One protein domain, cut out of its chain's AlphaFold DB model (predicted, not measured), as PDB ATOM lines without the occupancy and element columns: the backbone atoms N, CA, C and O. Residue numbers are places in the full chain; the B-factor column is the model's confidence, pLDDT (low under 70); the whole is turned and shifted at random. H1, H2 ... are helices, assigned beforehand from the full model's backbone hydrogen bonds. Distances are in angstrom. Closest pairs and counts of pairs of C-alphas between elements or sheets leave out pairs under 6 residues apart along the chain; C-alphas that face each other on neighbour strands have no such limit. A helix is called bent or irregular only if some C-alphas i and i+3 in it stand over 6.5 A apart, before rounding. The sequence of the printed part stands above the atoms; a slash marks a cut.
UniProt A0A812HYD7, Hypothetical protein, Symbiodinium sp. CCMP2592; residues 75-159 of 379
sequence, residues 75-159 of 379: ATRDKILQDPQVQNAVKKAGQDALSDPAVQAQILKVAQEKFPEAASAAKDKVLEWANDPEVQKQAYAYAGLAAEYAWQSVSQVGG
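This is residues 75 to 159 of the 379 residues of the protein "Hypothetical protein" of Symbiodinium sp. CCMP2592 (UniProt A0A812HYD7). Long helix H5 crosses H2, and its residues 145 to 158 stick out together with residue 159, which follows H5; H3 and H4 fold back as a hairpin beyond one end of H2, and H1 sits at the other end of H2. The printed part, all helix, has 85 residues with five named helices, is loose, with a radius of gyration of the C-alphas of 15.6 A, and spans 46 by 30 by 18 A.

Find H5, residues 133 to 158, which runs 35.2 A from C-alpha 133 at (15.720, 24.760, 53.075) to C-alpha 158 at (11.018, 24.421, 18.142). Before it look for H1, residues 75 to 81, H2, 84 to 99, H3, 101 to 114, and H4, 116 to 131, irregular, with C-alphas 117 and 120 7.5 A apart.

H5 and H2 only just touch, with 3 pairs of C-alphas within 8 A, the closest Val 90 and Tyr 140, 7.6 A, about perpendicular at 79 degrees. In the hairpin H3 and H4, the closest C-alphas are Gln 112 and Ala 119, 5.1 A. Every O i to N i+4 pair is within hydrogen-bond range in H1, H2, H3 and H5; H4 has 9 of 12.

The printed part has no cut; residues 145 to 159 are among 29 with pLDDT under 70.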
ATOM      1  N   ALA A  75       1.143  16.041  35.352       69.12
ATOM      2  CA  ALA A  75       1.401  14.937  36.277       69.12
ATOM      3  C   ALA A  75       2.767  14.243  36.070       69.12
ATOM      4  O   ALA A  75       3.386  13.773  37.023       69.12
ATOM      5  N   THR A  76       3.271  14.165  34.837       65.88
ATOM      6  CA  THR A  76       4.622  13.657  34.536       65.88
ATOM      7  C   THR A  76       5.699  14.674  34.910       65.88
ATOM      8  O   THR A  76       6.782  14.278  35.340       65.88
ATOM      9  N   ARG A  77       5.421  15.978  34.783       63.78
ATOM     10  CA  ARG A  77       6.308  17.040  35.281       63.78
ATOM     11  C   ARG A  77       6.460  16.936  36.793       63.78
ATOM     12  O   ARG A  77       7.586  16.880  37.278       63.78
ATOM     13  N   ASP A  78       5.348  16.834  37.505       72.12
ATOM     14  CA  ASP A  78       5.352  16.773  38.963       72.12
ATOM     15  C   ASP A  78       6.039  15.493  39.457       72.12
ATOM     16  O   ASP A  78       6.835  15.554  40.387       72.12
ATOM     17  N   LYS A  79       5.861  14.358  38.768       74.00
ATOM     18  CA  LYS A  79       6.613  13.119  39.051       74.00
ATOM     19  C   LYS A  79       8.124  13.262  38.870       74.00
ATOM     20  O   LYS A  79       8.877  12.651  39.615       74.00
ATOM     21  N   ILE A  80       8.573  14.054  37.898       67.94
ATOM     22  CA  ILE A  80      10.005  14.290  37.654       67.94
ATOM     23  C   ILE A  80      10.576  15.277  38.661       67.94
ATOM     24  O   ILE A  80      11.703  15.107  39.102       67.94
ATOM     25  N   LEU A  81       9.797  16.277  39.069       67.69
ATOM     26  CA  LEU A  81      10.174  17.173  40.159       67.69
ATOM     27  C   LEU A  81      10.148  16.469  41.523       67.69
ATOM     28  O   LEU A  81      10.844  16.900  42.436       67.69
ATOM     29  N   GLN A  82       9.380  15.387  41.665       76.88
ATOM     30  CA  GLN A  82       9.386  14.500  42.834       76.88
ATOM     31  C   GLN A  82      10.506  13.453  42.799       76.88
ATOM     32  O   GLN A  82      10.734  12.791  43.810       76.88
ATOM     33  N   ASP A  83      11.210  13.292  41.675       72.94
ATOM     34  CA  ASP A  83      12.309  12.337  41.579       72.94
ATOM     35  C   ASP A  83      13.478  12.802  42.475       72.94
ATOM     36  O   ASP A  83      14.007  13.904  42.272       72.94
ATOM     37  N   PRO A  84      13.927  11.981  43.446       72.44
ATOM     38  CA  PRO A  84      15.031  12.331  44.335       72.44
ATOM     39  C   PRO A  84      16.323  12.668  43.585       72.44
ATOM     40  O   PRO A  84      17.106  13.493  44.051       72.44
ATOM     41  N   GLN A  85      16.576  12.056  42.424       62.78
ATOM     42  CA  GLN A  85      17.764  12.340  41.620       62.78
ATOM     43  C   GLN A  85      17.685  13.715  40.969       62.78
ATOM     44  O   GLN A  85      18.685  14.429  40.939       62.78
ATOM     45  N   VAL A  86      16.502  14.111  40.496       64.44
ATOM     46  CA  VAL A  86      16.281  15.444  39.926       64.44
ATOM     47  C   VAL A  86      16.361  16.489  41.029       64.44
ATOM     48  O   VAL A  86      17.089  17.459  40.874       64.44
ATOM     49  N   GLN A  87      15.726  16.266  42.180       69.56
ATOM     50  CA  GLN A  87      15.844  17.177  43.323       69.56
ATOM     51  C   GLN A  87      17.291  17.323  43.796       69.56
ATOM     52  O   GLN A  87      17.742  18.441  44.024       69.56
ATOM     53  N   ASN A  88      18.049  16.228  43.874       72.25
ATOM     54  CA  ASN A  88      19.468  16.276  44.223       72.25
ATOM     55  C   ASN A  88      20.302  16.984  43.153       72.25
ATOM     56  O   ASN A  88      21.219  17.720  43.502       72.25
ATOM     57  N   ALA A  89      19.999  16.796  41.866       63.16
ATOM     58  CA  ALA A  89      20.699  17.470  40.776       63.16
ATOM     59  C   ALA A  89      20.413  18.975  40.761       63.16
ATOM     60  O   ALA A  89      21.346  19.762  40.621       63.16
ATOM     61  N   VAL A  90      19.158  19.388  40.953       64.88
ATOM     62  CA  VAL A  90      18.793  20.808  41.024       64.88
ATOM     63  C   VAL A  90      19.307  21.424  42.327       64.88
ATOM     64  O   VAL A  90      19.788  22.550  42.301       64.88
ATOM     65  N   LYS A  91      19.316  20.684  43.443       68.19
ATOM     66  CA  LYS A  91      19.929  21.129  44.702       68.19
ATOM     67  C   LYS A  91      21.419  21.303  44.606       68.19
ATOM     68  O   LYS A  91      21.929  22.332  45.031       68.19
ATOM     69  N   LYS A  92      22.094  20.348  43.984       76.12
ATOM     70  CA  LYS A  92      23.506  20.470  43.673       76.12
ATOM     71  C   LYS A  92      23.752  21.667  42.756       76.12
ATOM     72  O   LYS A  92      24.586  22.482  43.089       76.12
ATOM     73  N   ALA A  93      22.972  21.849  41.692       68.12
ATOM     74  CA  ALA A  93      23.119  22.999  40.798       68.12
ATOM     75  C   ALA A  93      22.838  24.346  41.490       68.12
ATOM     76  O   ALA A  93      23.528  25.321  41.222       68.12
ATOM     77  N   GLY A  94      21.852  24.409  42.389       72.81
ATOM     78  CA  GLY A  94      21.536  25.600  43.178       72.81
ATOM     79  C   GLY A  94      22.614  25.909  44.213       72.81
ATOM     80  O   GLY A  94      23.006  27.061  44.355       72.81
ATOM     81  N   GLN A  95      23.139  24.885  44.888       72.06
ATOM     82  CA  GLN A  95      24.280  25.020  45.790       72.06
ATOM     83  C   GLN A  95      25.541  25.412  45.026       72.06
ATOM     84  O   GLN A  95      26.220  26.328  45.461       72.06
ATOM     85  N   ASP A  96      25.825  24.794  43.882       74.81
ATOM     86  CA  ASP A  96      26.965  25.117  43.023       74.81
ATOM     87  C   ASP A  96      26.851  26.566  42.511       74.81
ATOM     88  O   ASP A  96      27.832  27.300  42.548       74.81
ATOM     89  N   ALA A  97      25.650  27.021  42.130       72.38
ATOM     90  CA  ALA A  97      25.401  28.399  41.698       72.38
ATOM     91  C   ALA A  97      25.487  29.413  42.846       72.38
ATOM     92  O   ALA A  97      26.026  30.494  42.660       72.38
ATOM     93  N   LEU A  98      24.976  29.092  44.036       70.69
ATOM     94  CA  LEU A  98      25.081  29.968  45.207       70.69
ATOM     95  C   LEU A  98      26.470  29.937  45.836       70.69
ATOM     96  O   LEU A  98      26.826  30.882  46.526       70.69
ATOM     97  N   SER A  99      27.245  28.878  45.613       73.19
ATOM     98  CA  SER A  99      28.652  28.777  46.010       73.19
ATOM     99  C   SER A  99      29.578  29.416  44.982       73.19
ATOM    100  O   SER A  99      30.744  29.638  45.294       73.19
ATOM    101  N   ASP A 100      29.074  29.717  43.780       76.19
ATOM    102  CA  ASP A 100      29.813  30.455  42.769       76.19
ATOM    103  C   ASP A 100      30.032  31.897  43.265       76.19
ATOM    104  O   ASP A 100      29.071  32.669  43.413       76.19
ATOM    105  N   PRO A 101      31.290  32.301  43.515       71.88
ATOM    106  CA  PRO A 101      31.600  33.643  43.986       71.88
ATOM    107  C   PRO A 101      31.127  34.727  43.011       71.88
ATOM    108  O   PRO A 101      30.825  35.839  43.441       71.88
ATOM    109  N   ALA A 102      31.018  34.419  41.711       70.75
ATOM    110  CA  ALA A 102      30.521  35.357  40.709       70.75
ATOM    111  C   ALA A 102      29.027  35.664  40.900       70.75
ATOM    112  O   ALA A 102      28.611  36.818  40.774       70.75
ATOM    113  N   VAL A 103      28.226  34.657  41.255       75.06
ATOM    114  CA  VAL A 103      26.787  34.819  41.513       75.06
ATOM    115  C   VAL A 103      26.564  35.559  42.833       75.06
ATOM    116  O   VAL A 103      25.782  36.509  42.871       75.06
ATOM    117  N   GLN A 104      27.299  35.209  43.896       71.88
ATOM    118  CA  GLN A 104      27.245  35.948  45.168       71.88
ATOM    119  C   GLN A 104      27.652  37.419  44.991       71.88
ATOM    120  O   GLN A 104      26.999  38.313  45.532       71.88
ATOM    121  N   ALA A 105      28.693  37.685  44.197       76.31
ATOM    122  CA  ALA A 105      29.144  39.039  43.897       76.31
ATOM    123  C   ALA A 105      28.098  39.840  43.113       76.31
ATOM    124  O   ALA A 105      27.906  41.017  43.405       76.31
ATOM    125  N   GLN A 106      27.379  39.227  42.166       76.69
ATOM    126  CA  GLN A 106      26.273  39.895  41.472       76.69
ATOM    127  C   GLN A 106      25.113  40.222  42.416       76.69
ATOM    128  O   GLN A 106      24.600  41.340  42.369       76.69
ATOM    129  N   ILE A 107      24.727  39.298  43.300       73.94
ATOM    130  CA  ILE A 107      23.665  39.543  44.291       73.94
ATOM    131  C   ILE A 107      24.058  40.703  45.214       73.94
ATOM    132  O   ILE A 107      23.253  41.604  45.444       73.94
ATOM    133  N   LEU A 108      25.307  40.724  45.686       75.19
ATOM    134  CA  LEU A 108      25.829  41.807  46.515       75.19
ATOM    135  C   LEU A 108      25.947  43.125  45.756       75.19
ATOM    136  O   LEU A 108      25.597  44.154  46.320       75.19
ATOM    137  N   LYS A 109      26.381  43.114  44.492       83.12
ATOM    138  CA  LYS A 109      26.455  44.314  43.648       83.12
ATOM    139  C   LYS A 109      25.070  44.934  43.470       83.12
ATOM    140  O   LYS A 109      24.900  46.122  43.715       83.12
ATOM    141  N   VAL A 110      24.063  44.122  43.146       78.12
ATOM    142  CA  VAL A 110      22.673  44.590  43.022       78.12
ATOM    143  C   VAL A 110      22.122  45.063  44.373       78.12
ATOM    144  O   VAL A 110      21.415  46.070  44.423       78.12
ATOM    145  N   ALA A 111      22.450  44.380  45.473       74.38
ATOM    146  CA  ALA A 111      22.052  44.796  46.818       74.38
ATOM    147  C   ALA A 111      22.717  46.119  47.236       74.38
ATOM    148  O   ALA A 111      22.049  46.963  47.820       74.38
ATOM    149  N   GLN A 112      23.988  46.333  46.892       79.62
ATOM    150  CA  GLN A 112      24.722  47.579  47.128       79.62
ATOM    151  C   GLN A 112      24.183  48.734  46.283       79.62
ATOM    152  O   GLN A 112      24.020  49.833  46.803       79.62
ATOM    153  N   GLU A 113      23.868  48.489  45.008       84.75
ATOM    154  CA  GLU A 113      23.309  49.504  44.106       84.75
ATOM    155  C   GLU A 113      21.896  49.931  44.512       84.75
ATOM    156  O   GLU A 113      21.563  51.111  44.431       84.75
ATOM    157  N   LYS A 114      21.050  48.987  44.945       80.44
ATOM    158  CA  LYS A 114      19.652  49.290  45.284       80.44
ATOM    159  C   LYS A 114      19.432  49.645  46.751       80.44
ATOM    160  O   LYS A 114      18.524  50.417  47.043       80.44
ATOM    161  N   PHE A 115      20.226  49.084  47.663       85.62
ATOM    162  CA  PHE A 115      20.026  49.179  49.113       85.62
ATOM    163  C   PHE A 115      21.372  49.263  49.868       85.62
ATOM    164  O   PHE A 115      21.727  48.347  50.616       85.62
ATOM    165  N   PRO A 116      22.130  50.364  49.712       83.81
ATOM    166  CA  PRO A 116      23.497  50.485  50.231       83.81
ATOM    167  C   PRO A 116      23.596  50.358  51.758       83.81
ATOM    168  O   PRO A 116      24.553  49.772  52.259       83.81
ATOM    169  N   GLU A 117      22.589  50.824  52.504       85.12
ATOM    170  CA  GLU A 117      22.557  50.731  53.973       85.12
ATOM    171  C   GLU A 117      22.350  49.292  54.483       85.12
ATOM    172  O   GLU A 117      22.752  48.962  55.596       85.12
ATOM    173  N   ALA A 118      21.768  48.412  53.658       83.50
ATOM    174  CA  ALA A 118      21.480  47.017  53.998       83.50
ATOM    175  C   ALA A 118      22.483  46.025  53.389       83.50
ATOM    176  O   ALA A 118      22.407  44.826  53.652       83.50
ATOM    177  N   ALA A 119      23.426  46.492  52.571       75.44
ATOM    178  CA  ALA A 119      24.287  45.625  51.776       75.44
ATOM    179  C   ALA A 119      25.240  44.748  52.605       75.44
ATOM    180  O   ALA A 119      25.544  43.623  52.205       75.44
ATOM    181  N   SER A 120      25.699  45.238  53.760       78.88
ATOM    182  CA  SER A 120      26.524  44.451  54.686       78.88
ATOM    183  C   SER A 120      25.717  43.315  55.323       78.88
ATOM    184  O   SER A 120      26.172  42.176  55.316       78.88
ATOM    185  N   ALA A 121      24.484  43.592  55.759       81.56
ATOM    186  CA  ALA A 121      23.562  42.586  56.289       81.56
ATOM    187  C   ALA A 121      23.055  41.614  55.207       81.56
ATOM    188  O   ALA A 121      22.789  40.446  55.489       81.56
ATOM    189  N   ALA A 122      22.955  42.071  53.955       73.56
ATOM    190  CA  ALA A 122      22.546  41.247  52.822       73.56
ATOM    191  C   ALA A 122      23.535  40.107  52.556       73.56
ATOM    192  O   ALA A 122      23.114  39.034  52.143       73.56
ATOM    193  N   LYS A 123      24.833  40.294  52.829       77.00
ATOM    194  CA  LYS A 123      25.835  39.233  52.655       77.00
ATOM    195  C   LYS A 123      25.586  38.048  53.579       77.00
ATOM    196  O   LYS A 123      25.535  36.911  53.111       77.00
ATOM    197  N   ASP A 124      25.375  38.331  54.856       82.12
ATOM    198  CA  ASP A 124      25.102  37.298  55.851       82.12
ATOM    199  C   ASP A 124      23.737  36.653  55.589       82.12
ATOM    200  O   ASP A 124      23.618  35.430  55.615       82.12
ATOM    201  N   LYS A 125      22.735  37.455  55.199       77.12
ATOM    202  CA  LYS A 125      21.408  36.960  54.810       77.12
ATOM    203  C   LYS A 125      21.422  36.098  53.553       77.12
ATOM    204  O   LYS A 125      20.680  35.131  53.504       77.12
ATOM    205  N   VAL A 126      22.250  36.390  52.553       73.06
ATOM    206  CA  VAL A 126      22.352  35.568  51.332       73.06
ATOM    207  C   VAL A 126      22.996  34.219  51.637       73.06
ATOM    208  O   VAL A 126      22.541  33.208  51.109       73.06
ATOM    209  N   LEU A 127      23.999  34.172  52.518       77.12
ATOM    210  CA  LEU A 127      24.573  32.912  53.000       77.12
ATOM    211  C   LEU A 127      23.585  32.129  53.873       77.12
ATOM    212  O   LEU A 127      23.497  30.906  53.754       77.12
ATOM    213  N   GLU A 128      22.821  32.821  54.717       83.12
ATOM    214  CA  GLU A 128      21.734  32.236  55.505       83.12
ATOM    215  C   GLU A 128      20.660  31.642  54.579       83.12
ATOM    216  O   GLU A 128      20.352  30.458  54.673       83.12
ATOM    217  N   TRP A 129      20.181  32.410  53.599       76.56
ATOM    218  CA  TRP A 129      19.194  31.998  52.596       76.56
ATOM    219  C   TRP A 129      19.686  30.885  51.678       76.56
ATOM    220  O   TRP A 129      18.905  30.019  51.292       76.56
ATOM    221  N   ALA A 130      20.973  30.865  51.340       74.94
ATOM    222  CA  ALA A 130      21.546  29.787  50.547       74.94
ATOM    223  C   ALA A 130      21.495  28.443  51.281       74.94
ATOM    224  O   ALA A 130      21.391  27.397  50.639       74.94
ATOM    225  N   ASN A 131      21.543  28.466  52.614       80.19
ATOM    226  CA  ASN A 131      21.473  27.278  53.458       80.19
ATOM    227  C   ASN A 131      20.064  27.000  54.003       80.19
ATOM    228  O   ASN A 131      19.818  25.892  54.483       80.19
ATOM    229  N   ASP A 132      19.138  27.955  53.897       80.75
ATOM    230  CA  ASP A 132      17.754  27.801  54.331       80.75
ATOM    231  C   ASP A 132      16.983  26.851  53.385       80.75
ATOM    232  O   ASP A 132      16.818  27.144  52.190       80.75
ATOM    233  N   PRO A 133      16.485  25.702  53.885       79.25
ATOM    234  CA  PRO A 133      15.720  24.760  53.075       79.25
ATOM    235  C   PRO A 133      14.423  25.353  52.495       79.25
ATOM    236  O   PRO A 133      14.012  24.928  51.412       79.25
ATOM    237  N   GLU A 134      13.791  26.337  53.144       83.25
ATOM    238  CA  GLU A 134      12.574  26.978  52.621       83.25
ATOM    239  C   GLU A 134      12.881  27.919  51.447       83.25
ATOM    240  O   GLU A 134      12.164  27.913  50.441       83.25
ATOM    241  N   VAL A 135      13.992  28.661  51.498       78.50
ATOM    242  CA  VAL A 135      14.411  29.520  50.377       78.50
ATOM    243  C   VAL A 135      14.841  28.681  49.178       78.50
ATOM    244  O   VAL A 135      14.469  28.996  48.047       78.50
ATOM    245  N   GLN A 136      15.536  27.561  49.399       72.44
ATOM    246  CA  GLN A 136      15.838  26.614  48.321       72.44
ATOM    247  C   GLN A 136      14.557  26.069  47.679       72.44
ATOM    248  O   GLN A 136      14.460  26.005  46.454       72.44
ATOM    249  N   LYS A 137      13.543  25.732  48.486       77.19
ATOM    250  CA  LYS A 137      12.237  25.273  47.996       77.19
ATOM    251  C   LYS A 137      11.541  26.325  47.131       77.19
ATOM    252  O   LYS A 137      11.028  25.985  46.063       77.19
ATOM    253  N   GLN A 138      11.569  27.594  47.537       76.00
ATOM    254  CA  GLN A 138      11.045  28.696  46.723       76.00
ATOM    255  C   GLN A 138      11.867  28.918  45.448       76.00
ATOM    256  O   GLN A 138      11.291  29.094  44.375       76.00
ATOM    257  N   ALA A 139      13.196  28.841  45.525       72.69
ATOM    258  CA  ALA A 139      14.068  28.941  44.362       72.69
ATOM    259  C   ALA A 139      13.789  27.822  43.344       72.69
ATOM    260  O   ALA A 139      13.749  28.101  42.148       72.69
ATOM    261  N   TYR A 140      13.499  26.588  43.784       67.56
ATOM    262  CA  TYR A 140      13.058  25.520  42.875       67.56
ATOM    263  C   TYR A 140      11.714  25.822  42.226       67.56
ATOM    264  O   TYR A 140      11.544  25.538  41.041       67.56
ATOM    265  N   ALA A 141      10.768  26.409  42.962       73.94
ATOM    266  CA  ALA A 141       9.487  26.807  42.391       73.94
ATOM    267  C   ALA A 141       9.675  27.871  41.292       73.94
ATOM    268  O   ALA A 141       9.131  27.728  40.195       73.94
ATOM    269  N   TYR A 142      10.516  28.884  41.534       73.31
ATOM    270  CA  TYR A 142      10.842  29.913  40.541       73.31
ATOM    271  C   TYR A 142      11.668  29.381  39.368       73.31
ATOM    272  O   TYR A 142      11.402  29.750  38.226       73.31
ATOM    273  N   ALA A 143      12.627  28.486  39.611       69.81
ATOM    274  CA  ALA A 143      13.387  27.824  38.556       69.81
ATOM    275  C   ALA A 143      12.481  26.933  37.692       69.81
ATOM    276  O   ALA A 143      12.656  26.888  36.477       69.81
ATOM    277  N   GLY A 144      11.481  26.279  38.291       70.94
ATOM    278  CA  GLY A 144      10.443  25.530  37.580       70.94
ATOM    279  C   GLY A 144       9.591  26.426  36.680       70.94
ATOM    280  O   GLY A 144       9.412  26.104  35.507       70.94
ATOM    281  N   LEU A 145       9.144  27.580  37.187       69.19
ATOM    282  CA  LEU A 145       8.450  28.610  36.402       69.19
ATOM    283  C   LEU A 145       9.331  29.148  35.267       69.19
ATOM    284  O   LEU A 145       8.887  29.212  34.126       69.19
ATOM    285  N   ALA A 146      10.591  29.488  35.541       68.06
ATOM    286  CA  ALA A 146      11.527  29.984  34.534       68.06
ATOM    287  C   ALA A 146      11.838  28.925  33.465       68.06
ATOM    288  O   ALA A 146      11.890  29.247  32.281       68.06
ATOM    289  N   ALA A 147      11.989  27.658  33.860       67.31
ATOM    290  CA  ALA A 147      12.132  26.540  32.939       67.31
ATOM    291  C   ALA A 147      10.858  26.324  32.113       67.31
ATOM    292  O   ALA A 147      10.962  25.993  30.938       67.31
ATOM    293  N   GLU A 148       9.670  26.552  32.675       63.47
ATOM    294  CA  GLU A 148       8.403  26.504  31.944       63.47
ATOM    295  C   GLU A 148       8.278  27.657  30.942       63.47
ATOM    296  O   GLU A 148       7.926  27.405  29.794       63.47
ATOM    297  N   TYR A 149       8.665  28.883  31.303       66.50
ATOM    298  CA  TYR A 149       8.736  30.010  30.367       66.50
ATOM    299  C   TYR A 149       9.786  29.786  29.278       66.50
ATOM    300  O   TYR A 149       9.526  30.043  28.101       66.50
ATOM    301  N   ALA A 150      10.959  29.266  29.640       60.97
ATOM    302  CA  ALA A 150      12.007  28.923  28.691       60.97
ATOM    303  C   ALA A 150      11.565  27.771  27.781       60.97
ATOM    304  O   ALA A 150      11.814  27.823  26.583       60.97
ATOM    305  N   TRP A 151      10.856  26.767  28.300       59.44
ATOM    306  CA  TRP A 151      10.332  25.654  27.512       59.44
ATOM    307  C   TRP A 151       9.139  26.061  26.652       59.44
ATOM    308  O   TRP A 151       9.041  25.611  25.518       59.44
ATOM    309  N   GLN A 152       8.255  26.940  27.120       56.25
ATOM    310  CA  GLN A 152       7.227  27.561  26.284       56.25
ATOM    311  C   GLN A 152       7.877  28.381  25.175       56.25
ATOM    312  O   GLN A 152       7.492  28.236  24.025       56.25
ATOM    313  N   SER A 153       8.931  29.136  25.475       53.09
ATOM    314  CA  SER A 153       9.685  29.881  24.464       53.09
ATOM    315  C   SER A 153      10.381  28.938  23.477       53.09
ATOM    316  O   SER A 153      10.290  29.126  22.273       53.09
ATOM    317  N   VAL A 154      11.014  27.863  23.952       47.44
ATOM    318  CA  VAL A 154      11.719  26.873  23.120       47.44
ATOM    319  C   VAL A 154      10.757  25.963  22.361       47.44
ATOM    320  O   VAL A 154      11.094  25.529  21.271       47.44
ATOM    321  N   SER A 155       9.554  25.685  22.859       47.78
ATOM    322  CA  SER A 155       8.525  24.925  22.133       47.78
ATOM    323  C   SER A 155       7.737  25.804  21.165       47.78
ATOM    324  O   SER A 155       7.373  25.324  20.096       47.78
ATOM    325  N   GLN A 156       7.585  27.100  21.449       51.69
ATOM    326  CA  GLN A 156       7.166  28.094  20.461       51.69
ATOM    327  C   GLN A 156       8.239  28.310  19.381       51.69
ATOM    328  O   GLN A 156       7.888  28.578  18.239       51.69
ATOM    329  N   VAL A 157       9.531  28.132  19.704       47.44
ATOM    330  CA  VAL A 157      10.664  28.238  18.758       47.44
ATOM    331  C   VAL A 157      10.978  26.909  18.037       47.44
ATOM    332  O   VAL A 157      11.450  26.899  16.906       47.44
ATOM    333  N   GLY A 158      10.719  25.763  18.660       37.72
ATOM    334  CA  GLY A 158      11.018  24.421  18.142       37.72
ATOM    335  C   GLY A 158       9.822  23.748  17.469       37.72
ATOM    336  O   GLY A 158      10.002  22.871  16.629       37.72
ATOM    337  N   GLY A 159       8.614  24.192  17.817       46.81
ATOM    338  CA  GLY A 159       7.367  23.996  17.084       46.81
ATOM    339  C   GLY A 159       7.036  25.191  16.193       46.81
ATOM    340  O   GLY A 159       5.874  25.373  15.836       46.81
TER     341      GLY A 159